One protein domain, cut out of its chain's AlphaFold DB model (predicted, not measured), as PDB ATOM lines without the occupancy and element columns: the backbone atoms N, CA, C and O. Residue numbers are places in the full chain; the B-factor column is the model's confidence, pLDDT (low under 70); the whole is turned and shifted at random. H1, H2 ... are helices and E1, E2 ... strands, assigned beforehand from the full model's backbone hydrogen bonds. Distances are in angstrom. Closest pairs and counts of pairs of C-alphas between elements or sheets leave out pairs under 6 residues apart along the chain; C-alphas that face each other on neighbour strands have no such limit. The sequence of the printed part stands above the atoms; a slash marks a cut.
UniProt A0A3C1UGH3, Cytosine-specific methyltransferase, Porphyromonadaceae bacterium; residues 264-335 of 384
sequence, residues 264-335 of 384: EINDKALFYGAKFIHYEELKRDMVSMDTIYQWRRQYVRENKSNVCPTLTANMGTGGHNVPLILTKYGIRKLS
ATOM      1  N   GLU A 264     144.703  81.091 154.280       95.25
ATOM      2  CA  GLU A 264     145.108  81.451 155.639       95.25
ATOM      3  C   GLU A 264     146.586  81.842 155.752       95.25
ATOM      4  O   GLU A 264     147.013  82.353 156.790       95.25
ATOM      5  N   ILE A 265     147.373  81.697 154.678       94.50
ATOM      6  CA  ILE A 265     148.769  82.151 154.660       94.50
ATOM      7  C   ILE A 265     148.844  83.669 154.878       94.50
ATOM      8  O   ILE A 265     148.482  84.466 154.008       94.50
ATOM      9  N   ASN A 266     149.436  84.048 156.013       92.50
ATOM     10  CA  ASN A 266     149.714  85.429 156.414       92.50
ATOM     11  C   ASN A 266     151.215  85.666 156.700       92.50
ATOM     12  O   ASN A 266     151.604  86.383 157.624       92.50
ATOM     13  N   ASP A 267     152.093  85.023 155.924       91.50
ATOM     14  CA  ASP A 267     153.537  85.272 155.984       91.50
ATOM     15  C   ASP A 267     153.878  86.591 155.279       91.50
ATOM     16  O   ASP A 267     153.866  86.673 154.048       91.50
ATOM     17  N   LYS A 268     154.251  87.609 156.066       90.06
ATOM     18  CA  LYS A 268     154.636  88.949 155.592       90.06
ATOM     19  C   LYS A 268     155.709  88.929 154.494       90.06
ATOM     20  O   LYS A 268     155.733  89.851 153.684       90.06
ATOM     21  N   ALA A 269     156.561  87.902 154.416       89.75
ATOM     22  CA  ALA A 269     157.588  87.778 153.376       89.75
ATOM     23  C   ALA A 269     157.020  87.535 151.960       89.75
ATOM     24  O   ALA A 269     157.744  87.651 150.961       89.75
ATOM     25  N   LEU A 270     155.737  87.178 151.850       92.44
ATOM     26  CA  LEU A 270     155.045  86.967 150.578       92.44
ATOM     27  C   LEU A 270     154.280  88.202 150.090       92.44
ATOM     28  O   LEU A 270     153.994  88.291 148.892       92.44
ATOM     29  N   PHE A 271     153.945  89.129 150.988       94.19
ATOM     30  CA  PHE A 271     153.072  90.259 150.687       94.19
ATOM     31  C   PHE A 271     153.823  91.419 150.045       94.19
ATOM     32  O   PHE A 271     154.957  91.750 150.398       94.19
ATOM     33  N   TYR A 272     153.137  92.070 149.113       91.69
ATOM     34  CA  TYR A 272     153.538  93.355 148.570       91.69
ATOM     35  C   TYR A 272     152.926  94.461 149.428       91.69
ATOM     36  O   TYR A 272     151.775  94.379 149.854       91.69
ATOM     37  N   GLY A 273     153.713  95.503 149.675       89.88
ATOM     38  CA  GLY A 273     153.284  96.697 150.395       89.88
ATOM     39  C   GLY A 273     153.835  97.952 149.733       89.88
ATOM     40  O   GLY A 273     154.491  97.867 148.696       89.88
ATOM     41  N   ALA A 274     153.655  99.104 150.378       88.94
ATOM     42  CA  ALA A 274     154.014 100.422 149.835       88.94
ATOM     43  C   ALA A 274     155.493 100.590 149.425       88.94
ATOM     44  O   ALA A 274     155.827 101.506 148.686       88.94
ATOM     45  N   LYS A 275     156.393  99.707 149.883       87.88
ATOM     46  CA  LYS A 275     157.802  99.686 149.452       87.88
ATOM     47  C   LYS A 275     157.993  99.169 148.023       87.88
ATOM     48  O   LYS A 275     159.052  99.382 147.440       87.88
ATOM     49  N   PHE A 276     157.021  98.446 147.473       87.31
ATOM     50  CA  PHE A 276     157.054  98.035 146.079       87.31
ATOM     51  C   PHE A 276     156.631  99.218 145.205       87.31
ATOM     52  O   PHE A 276     155.529  99.731 145.358       87.31
ATOM     53  N   ILE A 277     157.508  99.640 144.292       88.88
ATOM     54  CA  ILE A 277     157.335 100.872 143.505       88.88
ATOM     55  C   ILE A 277     156.023 100.911 142.706       88.88
ATOM     56  O   ILE A 277     155.475 101.987 142.512       88.88
ATOM     57  N   HIS A 278     155.501  99.746 142.310       89.88
ATOM     58  CA  HIS A 278     154.258  99.619 141.545       89.88
ATOM     59  C   HIS A 278     153.065  99.127 142.378       89.88
ATOM     60  O   HIS A 278     152.177  98.432 141.881       89.88
ATOM     61  N   TYR A 279     153.082  99.363 143.692       92.19
ATOM     62  CA  TYR A 279     152.050  98.827 144.580       92.19
ATOM     63  C   TYR A 279     150.667  99.445 144.340       92.19
ATOM     64  O   TYR A 279     149.662  98.755 144.508       92.19
ATOM     65  N   GLU A 280     150.598 100.704 143.912       93.50
ATOM     66  CA  GLU A 280     149.321 101.360 143.617       93.50
ATOM     67  C   GLU A 280     148.675 100.794 142.344       93.50
ATOM     68  O   GLU A 280     147.463 100.585 142.310       93.50
ATOM     69  N   GLU A 281     149.468 100.420 141.337       93.94
ATOM     70  CA  GLU A 281     148.998  99.672 140.172       93.94
ATOM     71  C   GLU A 281     148.492  98.281 140.573       93.94
ATOM     72  O   GLU A 281     147.435  97.862 140.103       93.94
ATOM     73  N   LEU A 282     149.190  97.585 141.487       94.50
ATOM     74  CA  LEU A 282     148.706  96.307 142.020       94.50
ATOM     75  C   LEU A 282     147.335  96.464 142.691       94.50
ATOM     76  O   LEU A 282     146.432  95.691 142.388       94.50
ATOM     77  N   LYS A 283     147.154  97.462 143.569       95.44
ATOM     78  CA  LYS A 283     145.866  97.706 144.243       95.44
ATOM     79  C   LYS A 283     144.743  98.063 143.277       95.44
ATOM     80  O   LYS A 283     143.619  97.620 143.478       95.44
ATOM     81  N   ARG A 284     145.037  98.895 142.275       95.75
ATOM     82  CA  ARG A 284     144.046  99.342 141.292       95.75
ATOM     83  C   ARG A 284     143.537  98.179 140.443       95.75
ATOM     84  O   ARG A 284     142.344  98.111 140.173       95.75
ATOM     85  N   ASP A 285     144.438  97.287 140.028       96.00
ATOM     86  CA  ASP A 285     144.139  96.289 138.996       96.00
ATOM     87  C   ASP A 285     143.813  94.893 139.568       96.00
ATOM     88  O   ASP A 285     143.145  94.095 138.909       96.00
ATOM     89  N   MET A 286     144.267  94.561 140.785       96.19
ATOM     90  CA  MET A 286     143.975  93.278 141.439       96.19
ATOM     91  C   MET A 286     142.746  93.395 142.343       96.19
ATOM     92  O   MET A 286     142.873  93.647 143.539       96.19
ATOM     93  N   VAL A 287     141.561  93.196 141.762       95.94
ATOM     94  CA  VAL A 287     140.261  93.415 142.432       95.94
ATOM     95  C   VAL A 287     139.487  92.137 142.774       95.94
ATOM     96  O   VAL A 287     138.495  92.211 143.491       95.94
ATOM     97  N   SER A 288     139.919  90.969 142.289       95.62
ATOM     98  CA  SER A 288     139.244  89.683 142.513       95.62
ATOM     99  C   SER A 288     140.130  88.706 143.287       95.62
ATOM    100  O   SER A 288     141.329  88.607 143.027       95.62
ATOM    101  N   MET A 289     139.536  87.968 144.231       95.25
ATOM    102  CA  MET A 289     140.195  86.854 144.932       95.25
ATOM    103  C   MET A 289     140.062  85.518 144.176       95.25
ATOM    104  O   MET A 289     140.747  84.557 144.519       95.25
ATOM    105  N   ASP A 290     139.249  85.477 143.116       94.88
ATOM    106  CA  ASP A 290     138.901  84.260 142.364       94.88
ATOM    107  C   ASP A 290     139.713  84.119 141.065       94.88
ATOM    108  O   ASP A 290     139.335  83.417 140.126       94.88
ATOM    109  N   THR A 291     140.852  84.807 140.984       95.81
ATOM    110  CA  THR A 291     141.754  84.734 139.835       95.81
ATOM    111  C   THR A 291     143.216  84.890 140.241       95.81
ATOM    112  O   THR A 291     143.562  85.271 141.361       95.81
ATOM    113  N   ILE A 292     144.100  84.577 139.298       96.00
ATOM    114  CA  ILE A 292     145.545  84.704 139.446       96.00
ATOM    115  C   ILE A 292     146.042  85.792 138.505       96.00
ATOM    116  O   ILE A 292     145.707  85.835 137.321       96.00
ATOM    117  N   TYR A 293     146.923  86.633 139.023       94.94
ATOM    118  CA  TYR A 293     147.506  87.756 138.314       94.94
ATOM    119  C   TYR A 293     148.990  87.527 138.028       94.94
ATOM    120  O   TYR A 293     149.674  86.709 138.648       94.94
ATOM    121  N   GLN A 294     149.532  88.280 137.077       91.88
ATOM    122  CA  GLN A 294     150.965  88.342 136.818       91.88
ATOM    123  C   GLN A 294     151.404  89.789 136.656       91.88
ATOM    124  O   GLN A 294     150.860  90.508 135.821       91.88
ATOM    125  N   TRP A 295     152.450  90.190 137.377       89.44
ATOM    126  CA  TRP A 295     153.127  91.452 137.097       89.44
ATOM    127  C   TRP A 295     153.944  91.336 135.801       89.44
ATOM    128  O   TRP A 295     154.785  90.438 135.657       89.44
ATOM    129  N   ARG A 296     153.695  92.229 134.840       85.44
ATOM    130  CA  ARG A 296     154.305  92.243 133.504       85.44
ATOM    131  C   ARG A 296     154.950  93.592 133.234       85.44
ATOM    132  O   ARG A 296     154.305  94.461 132.668       85.44
ATOM    133  N   ARG A 297     156.241  93.720 133.565       81.31
ATOM    134  CA  ARG A 297     157.089  94.923 133.404       81.31
ATOM    135  C   ARG A 297     156.498  96.198 134.032       81.31
ATOM    136  O   ARG A 297     157.088  96.695 134.976       81.31
ATOM    137  N   GLN A 298     155.373  96.692 133.523       82.75
ATOM    138  CA  GLN A 298     154.691  97.927 133.911       82.75
ATOM    139  C   GLN A 298     153.171  97.765 134.122       82.75
ATOM    140  O   GLN A 298     152.497  98.756 134.376       82.75
ATOM    141  N   TYR A 299     152.598  96.562 133.988       89.06
ATOM    142  CA  TYR A 299     151.155  96.363 134.179       89.06
ATOM    143  C   TYR A 299     150.811  95.031 134.851       89.06
ATOM    144  O   TYR A 299     151.584  94.065 134.809       89.06
ATOM    145  N   VAL A 300     149.621  94.969 135.449       92.69
ATOM    146  CA  VAL A 300     149.032  93.747 135.999       92.69
ATOM    147  C   VAL A 300     148.246  93.023 134.914       92.69
ATOM    148  O   VAL A 300     147.387  93.601 134.253       92.69
ATOM    149  N   ARG A 301     148.511  91.729 134.739       92.25
ATOM    150  CA  ARG A 301     147.732  90.862 133.854       92.25
ATOM    151  C   ARG A 301     146.895  89.888 134.664       92.25
ATOM    152  O   ARG A 301     147.455  88.968 135.256       92.25
ATOM    153  N   GLU A 302     145.582  90.055 134.627       93.88
ATOM    154  CA  GLU A 302     144.612  89.075 135.118       93.88
ATOM    155  C   GLU A 302     144.577  87.832 134.215       93.88
ATOM    156  O   GLU A 302     144.625  87.943 132.983       93.88
ATOM    157  N   ASN A 303     144.493  86.640 134.808       92.00
ATOM    158  CA  ASN A 303     144.292  85.413 134.052       92.00
ATOM    159  C   ASN A 303     142.799  85.106 133.868       92.00
ATOM    160  O   ASN A 303     142.159  84.509 134.727       92.00
ATOM    161  N   LYS A 304     142.274  85.429 132.684       88.69
ATOM    162  CA  LYS A 304     140.863  85.207 132.321       88.69
ATOM    163  C   LYS A 304     140.464  83.737 132.156       88.69
ATOM    164  O   LYS A 304     139.295  83.446 131.950       88.69
ATOM    165  N   SER A 305     141.423  82.813 132.187       87.06
ATOM    166  CA  SER A 305     141.152  81.376 132.101       87.06
ATOM    167  C   SER A 305     140.862  80.735 133.463       87.06
ATOM    168  O   SER A 305     140.690  79.524 133.506       87.06
ATOM    169  N   ASN A 306     140.854  81.509 134.562       87.31
ATOM    170  CA  ASN A 306     140.598  81.042 135.937       87.31
ATOM    171  C   ASN A 306     141.455  79.836 136.365       87.31
ATOM    172  O   ASN A 306     141.040  78.990 137.150       87.31
ATOM    173  N   VAL A 307     142.680  79.768 135.844       95.25
ATOM    174  CA  VAL A 307     143.685  78.753 136.180       95.25
ATOM    175  C   VAL A 307     145.017  79.425 136.483       95.25
ATOM    176  O   VAL A 307     145.253  80.582 136.129       95.25
ATOM    177  N   CYS A 308     145.947  78.704 137.095       96.31
ATOM    178  CA  CYS A 308     147.319  79.170 137.214       96.31
ATOM    179  C   CYS A 308     147.983  79.217 135.825       96.31
ATOM    180  O   CYS A 308     147.893  78.254 135.060       96.31
ATOM    181  N   PRO A 309     148.683  80.303 135.457       94.19
ATOM    182  CA  PRO A 309     149.536  80.286 134.274       94.19
ATOM    183  C   PRO A 309     150.693  79.292 134.466       94.19
ATOM    184  O   PRO A 309     151.010  78.895 135.588       94.19
ATOM    185  N   THR A 310     151.380  78.925 133.380       93.81
ATOM    186  CA  THR A 310     152.587  78.089 133.470       93.81
ATOM    187  C   THR A 310     153.593  78.701 134.451       93.81
ATOM    188  O   THR A 310     154.078  79.817 134.246       93.81
ATOM    189  N   LEU A 311     153.939  77.942 135.491       94.06
ATOM    190  CA  LEU A 311     155.024  78.270 136.412       94.06
ATOM    191  C   LEU A 311     156.378  78.095 135.707       94.06
ATOM    192  O   LEU A 311     156.641  77.044 135.117       94.06
ATOM    193  N   THR A 312     157.229  79.126 135.759       89.50
ATOM    194  CA  THR A 312     158.532  79.169 135.074       89.50
ATOM    195  C   THR A 312     159.700  79.135 136.055       89.50
ATOM    196  O   THR A 312     159.633  79.689 137.145       89.50
ATOM    197  N   ALA A 313     160.813  78.518 135.666       85.56
ATOM    198  CA  ALA A 313     161.990  78.354 136.525       85.56
ATOM    199  C   ALA A 313     162.674  79.669 136.940       85.56
ATOM    200  O   ALA A 313     163.360  79.732 137.953       85.56
ATOM    201  N   ASN A 314     162.489  80.718 136.144       80.62
ATOM    202  CA  ASN A 314     163.011  82.062 136.383       80.62
ATOM    203  C   ASN A 314     162.035  82.953 137.174       80.62
ATOM    204  O   ASN A 314     162.212  84.173 137.232       80.62
ATOM    205  N   MET A 315     160.976  82.379 137.754       82.50
ATOM    206  CA  MET A 315     160.067  83.145 138.597       82.50
ATOM    207  C   MET A 315     160.824  83.681 139.830       82.50
ATOM    208  O   MET A 315     161.519  82.945 140.528       82.50
ATOM    209  N   GLY A 316     160.715  84.985 140.081       64.50
ATOM    210  CA  GLY A 316     161.404  85.666 141.179       64.50
ATOM    211  C   GLY A 316     162.788  86.238 140.842       64.50
ATOM    212  O   GLY A 316     163.380  86.862 141.718       64.50
ATOM    213  N   THR A 317     163.296  86.102 139.608       60.91
ATOM    214  CA  THR A 317     164.616  86.640 139.198       60.91
ATOM    215  C   THR A 317     164.515  87.882 138.298       60.91
ATOM    216  O   THR A 317     165.108  87.928 137.223       60.91
ATOM    217  N   GLY A 318     163.726  88.887 138.693       51.69
ATOM    218  CA  GLY A 318     163.685  90.219 138.055       51.69
ATOM    219  C   GLY A 318     163.078  90.310 136.641       51.69
ATOM    220  O   GLY A 318     162.696  91.399 136.224       51.69
ATOM    221  N   GLY A 319     162.929  89.197 135.911       48.81
ATOM    222  CA  GLY A 319     162.318  89.154 134.570       48.81
ATOM    223  C   GLY A 319     160.948  88.463 134.501       48.81
ATOM    224  O   GLY A 319     160.131  88.797 133.643       48.81
ATOM    225  N   HIS A 320     160.674  87.521 135.407       58.72
ATOM    226  CA  HIS A 320     159.397  86.814 135.521       58.72
ATOM    227  C   HIS A 320     158.947  86.815 136.976       58.72
ATOM    228  O   HIS A 320     159.709  86.452 137.872       58.72
ATOM    229  N   ASN A 321     157.706  87.224 137.220       77.75
ATOM    230  CA  ASN A 321     157.166  87.274 138.572       77.75
ATOM    231  C   ASN A 321     156.491  85.955 138.919       77.75
ATOM    232  O   ASN A 321     155.834  85.337 138.077       77.75
ATOM    233  N   VAL A 322     156.658  85.549 140.176       90.56
ATOM    234  CA  VAL A 322     155.791  84.539 140.787       90.56
ATOM    235  C   VAL A 322     154.347  85.039 140.637       90.56
ATOM    236  O   VAL A 322     154.127  86.241 140.823       90.56
ATOM    237  N   PRO A 323     153.380  84.181 140.261       94.56
ATOM    238  CA  PRO A 323     151.997  84.619 140.133       94.56
ATOM    239  C   PRO A 323     151.493  85.272 141.422       94.56
ATOM    240  O   PRO A 323     151.892  84.890 142.525       94.56
ATOM    241  N   LEU A 324     150.654  86.286 141.254       95.06
ATOM    242  CA  LEU A 324     150.128  87.128 142.316       95.06
ATOM    243  C   LEU A 324     148.663  86.793 142.564       95.06
ATOM    244  O   LEU A 324     147.938  86.458 141.630       95.06
ATOM    245  N   ILE A 325     148.235  86.930 143.808       96.69
ATOM    246  CA  ILE A 325     146.848  86.745 144.221       96.69
ATOM    247  C   ILE A 325     146.437  87.862 145.177       96.69
ATOM    248  O   ILE A 325     147.272  88.431 145.892       96.69
ATOM    249  N   LEU A 326     145.143  88.165 145.181       96.56
ATOM    250  CA  LEU A 326     144.512  88.988 146.202       96.56
ATOM    251  C   LEU A 326     143.951  88.071 147.292       96.56
ATOM    252  O   LEU A 326     143.326  87.059 146.994       96.56
ATOM    253  N   THR A 327     144.166  88.429 148.553       95.94
ATOM    254  CA  THR A 327     143.625  87.711 149.715       95.94
ATOM    255  C   THR A 327     142.980  88.695 150.684       95.94
ATOM    256  O   THR A 327     143.206  89.904 150.585       95.94
ATOM    257  N   LYS A 328     142.260  88.186 151.691       95.12
ATOM    258  CA  LYS A 328     141.729  89.003 152.798       95.12
ATOM    259  C   LYS A 328     142.808  89.777 153.574       95.12
ATOM    260  O   LYS A 328     142.502  90.789 154.191       95.12
ATOM    261  N   TYR A 329     144.065  89.324 153.523       95.69
ATOM    262  CA  TYR A 329     145.210  89.980 154.169       95.69
ATOM    263  C   TYR A 329     145.960  90.954 153.242       95.69
ATOM    264  O   TYR A 329     146.838  91.684 153.699       95.69
ATOM    265  N   GLY A 330     145.636  90.975 151.944       95.38
ATOM    266  CA  GLY A 330     146.267  91.832 150.941       95.38
ATOM    267  C   GLY A 330     146.847  91.070 149.747       95.38
ATOM    268  O   GLY A 330     146.570  89.888 149.529       95.38
ATOM    269  N   ILE A 331     147.654  91.780 148.956       96.19
ATOM    270  CA  ILE A 331     148.254  91.279 147.714       96.19
ATOM    271  C   ILE A 331     149.557  90.551 148.024       96.19
ATOM    272  O   ILE A 331     150.482  91.130 148.600       96.19
ATOM    273  N   ARG A 332     149.663  89.296 147.587       95.31
ATOM    274  CA  ARG A 332     150.876  88.491 147.750       95.31
ATOM    275  C   ARG A 332     151.186  87.672 146.512       95.31
ATOM    276  O   ARG A 332     150.334  87.447 145.658       95.31
ATOM    277  N   LYS A 333     152.420  87.190 146.434       95.00
ATOM    278  CA  LYS A 333     152.764  86.097 145.519       95.00
ATOM    279  C   LYS A 333     152.282  84.754 146.071       95.00
ATOM    280  O   LYS A 333     152.110  84.600 147.285       95.00
ATOM    281  N   LEU A 334     152.130  83.770 145.188       96.44
ATOM    282  CA  LEU A 334     151.994  82.369 145.590       96.44
ATOM    283  C   LEU A 334     153.195  81.947 146.449       96.44
ATOM    284  O   LEU A 334     154.340  82.309 146.161       96.44
ATOM    285  N   SER A 335     152.955  81.172 147.500       95.88
ATOM    286  CA  SER A 335     154.008  80.521 148.274       95.88
ATOM    287  C   SER A 335     154.638  79.377 147.464       95.88
ATOM    288  O   SER A 335     154.004  78.840 146.551       95.88
TER     289      SER A 335
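Overview. This is residues 264 to 335 of the 384 residues of the protein "Cytosine-specific methyltransferase" of Porphyromonadaceae bacterium (UniProt A0A3C1UGH3). This is a rounded body with little regular structure, mostly loops, in which two small antiparallel hairpins, E1 with E2 and E3 with E4, meet where E1 and E3 begin, and the short helix H1 packs on E2. Of 72 printed residues, 23 are in named elements, in the order H1, E1, E2, E3, E4, a mixed class. The whole is compact, with a radius of gyration of the C-alphas of 11.4 A and spans of 25 by 25 by 22 A.

Arrangement. H1, residues 279 to 285, has every O i to N i+4 pair within hydrogen-bond range. E1, residues 293 to 296, and E2, residues 299 to 302, form a hairpin at 152 degrees, with N 294 and O 301 within hydrogen-bond range at 2.8 A. The closest C-alphas of H1 and E2, those of Asp 285 and Val 300, are 6.3 A apart. E3, residues 324 to 327, and E4, residues 330 to 333, form a hairpin at 149 degrees, with N 325 and O 332 within range at 2.8 A. The closest C-alphas of E1 and E3, those of Tyr 293 and Leu 324, are 4.8 A apart.

Along the chain. H1, 10.0 A long from first to last C-alpha, begins at C-alpha 279 (152.050, 98.827, 144.580). E1, E2 and E3 measure 9.5, 9.8 and 9.9 A; E4, 10.2 A, ends at C-alpha 333 (152.764, 86.097, 145.519).

Size, cuts and confidence. The printed part has no cut. The link from E2 to E3 is long, 21 residues, of which 316 to 320 have pLDDT under 70.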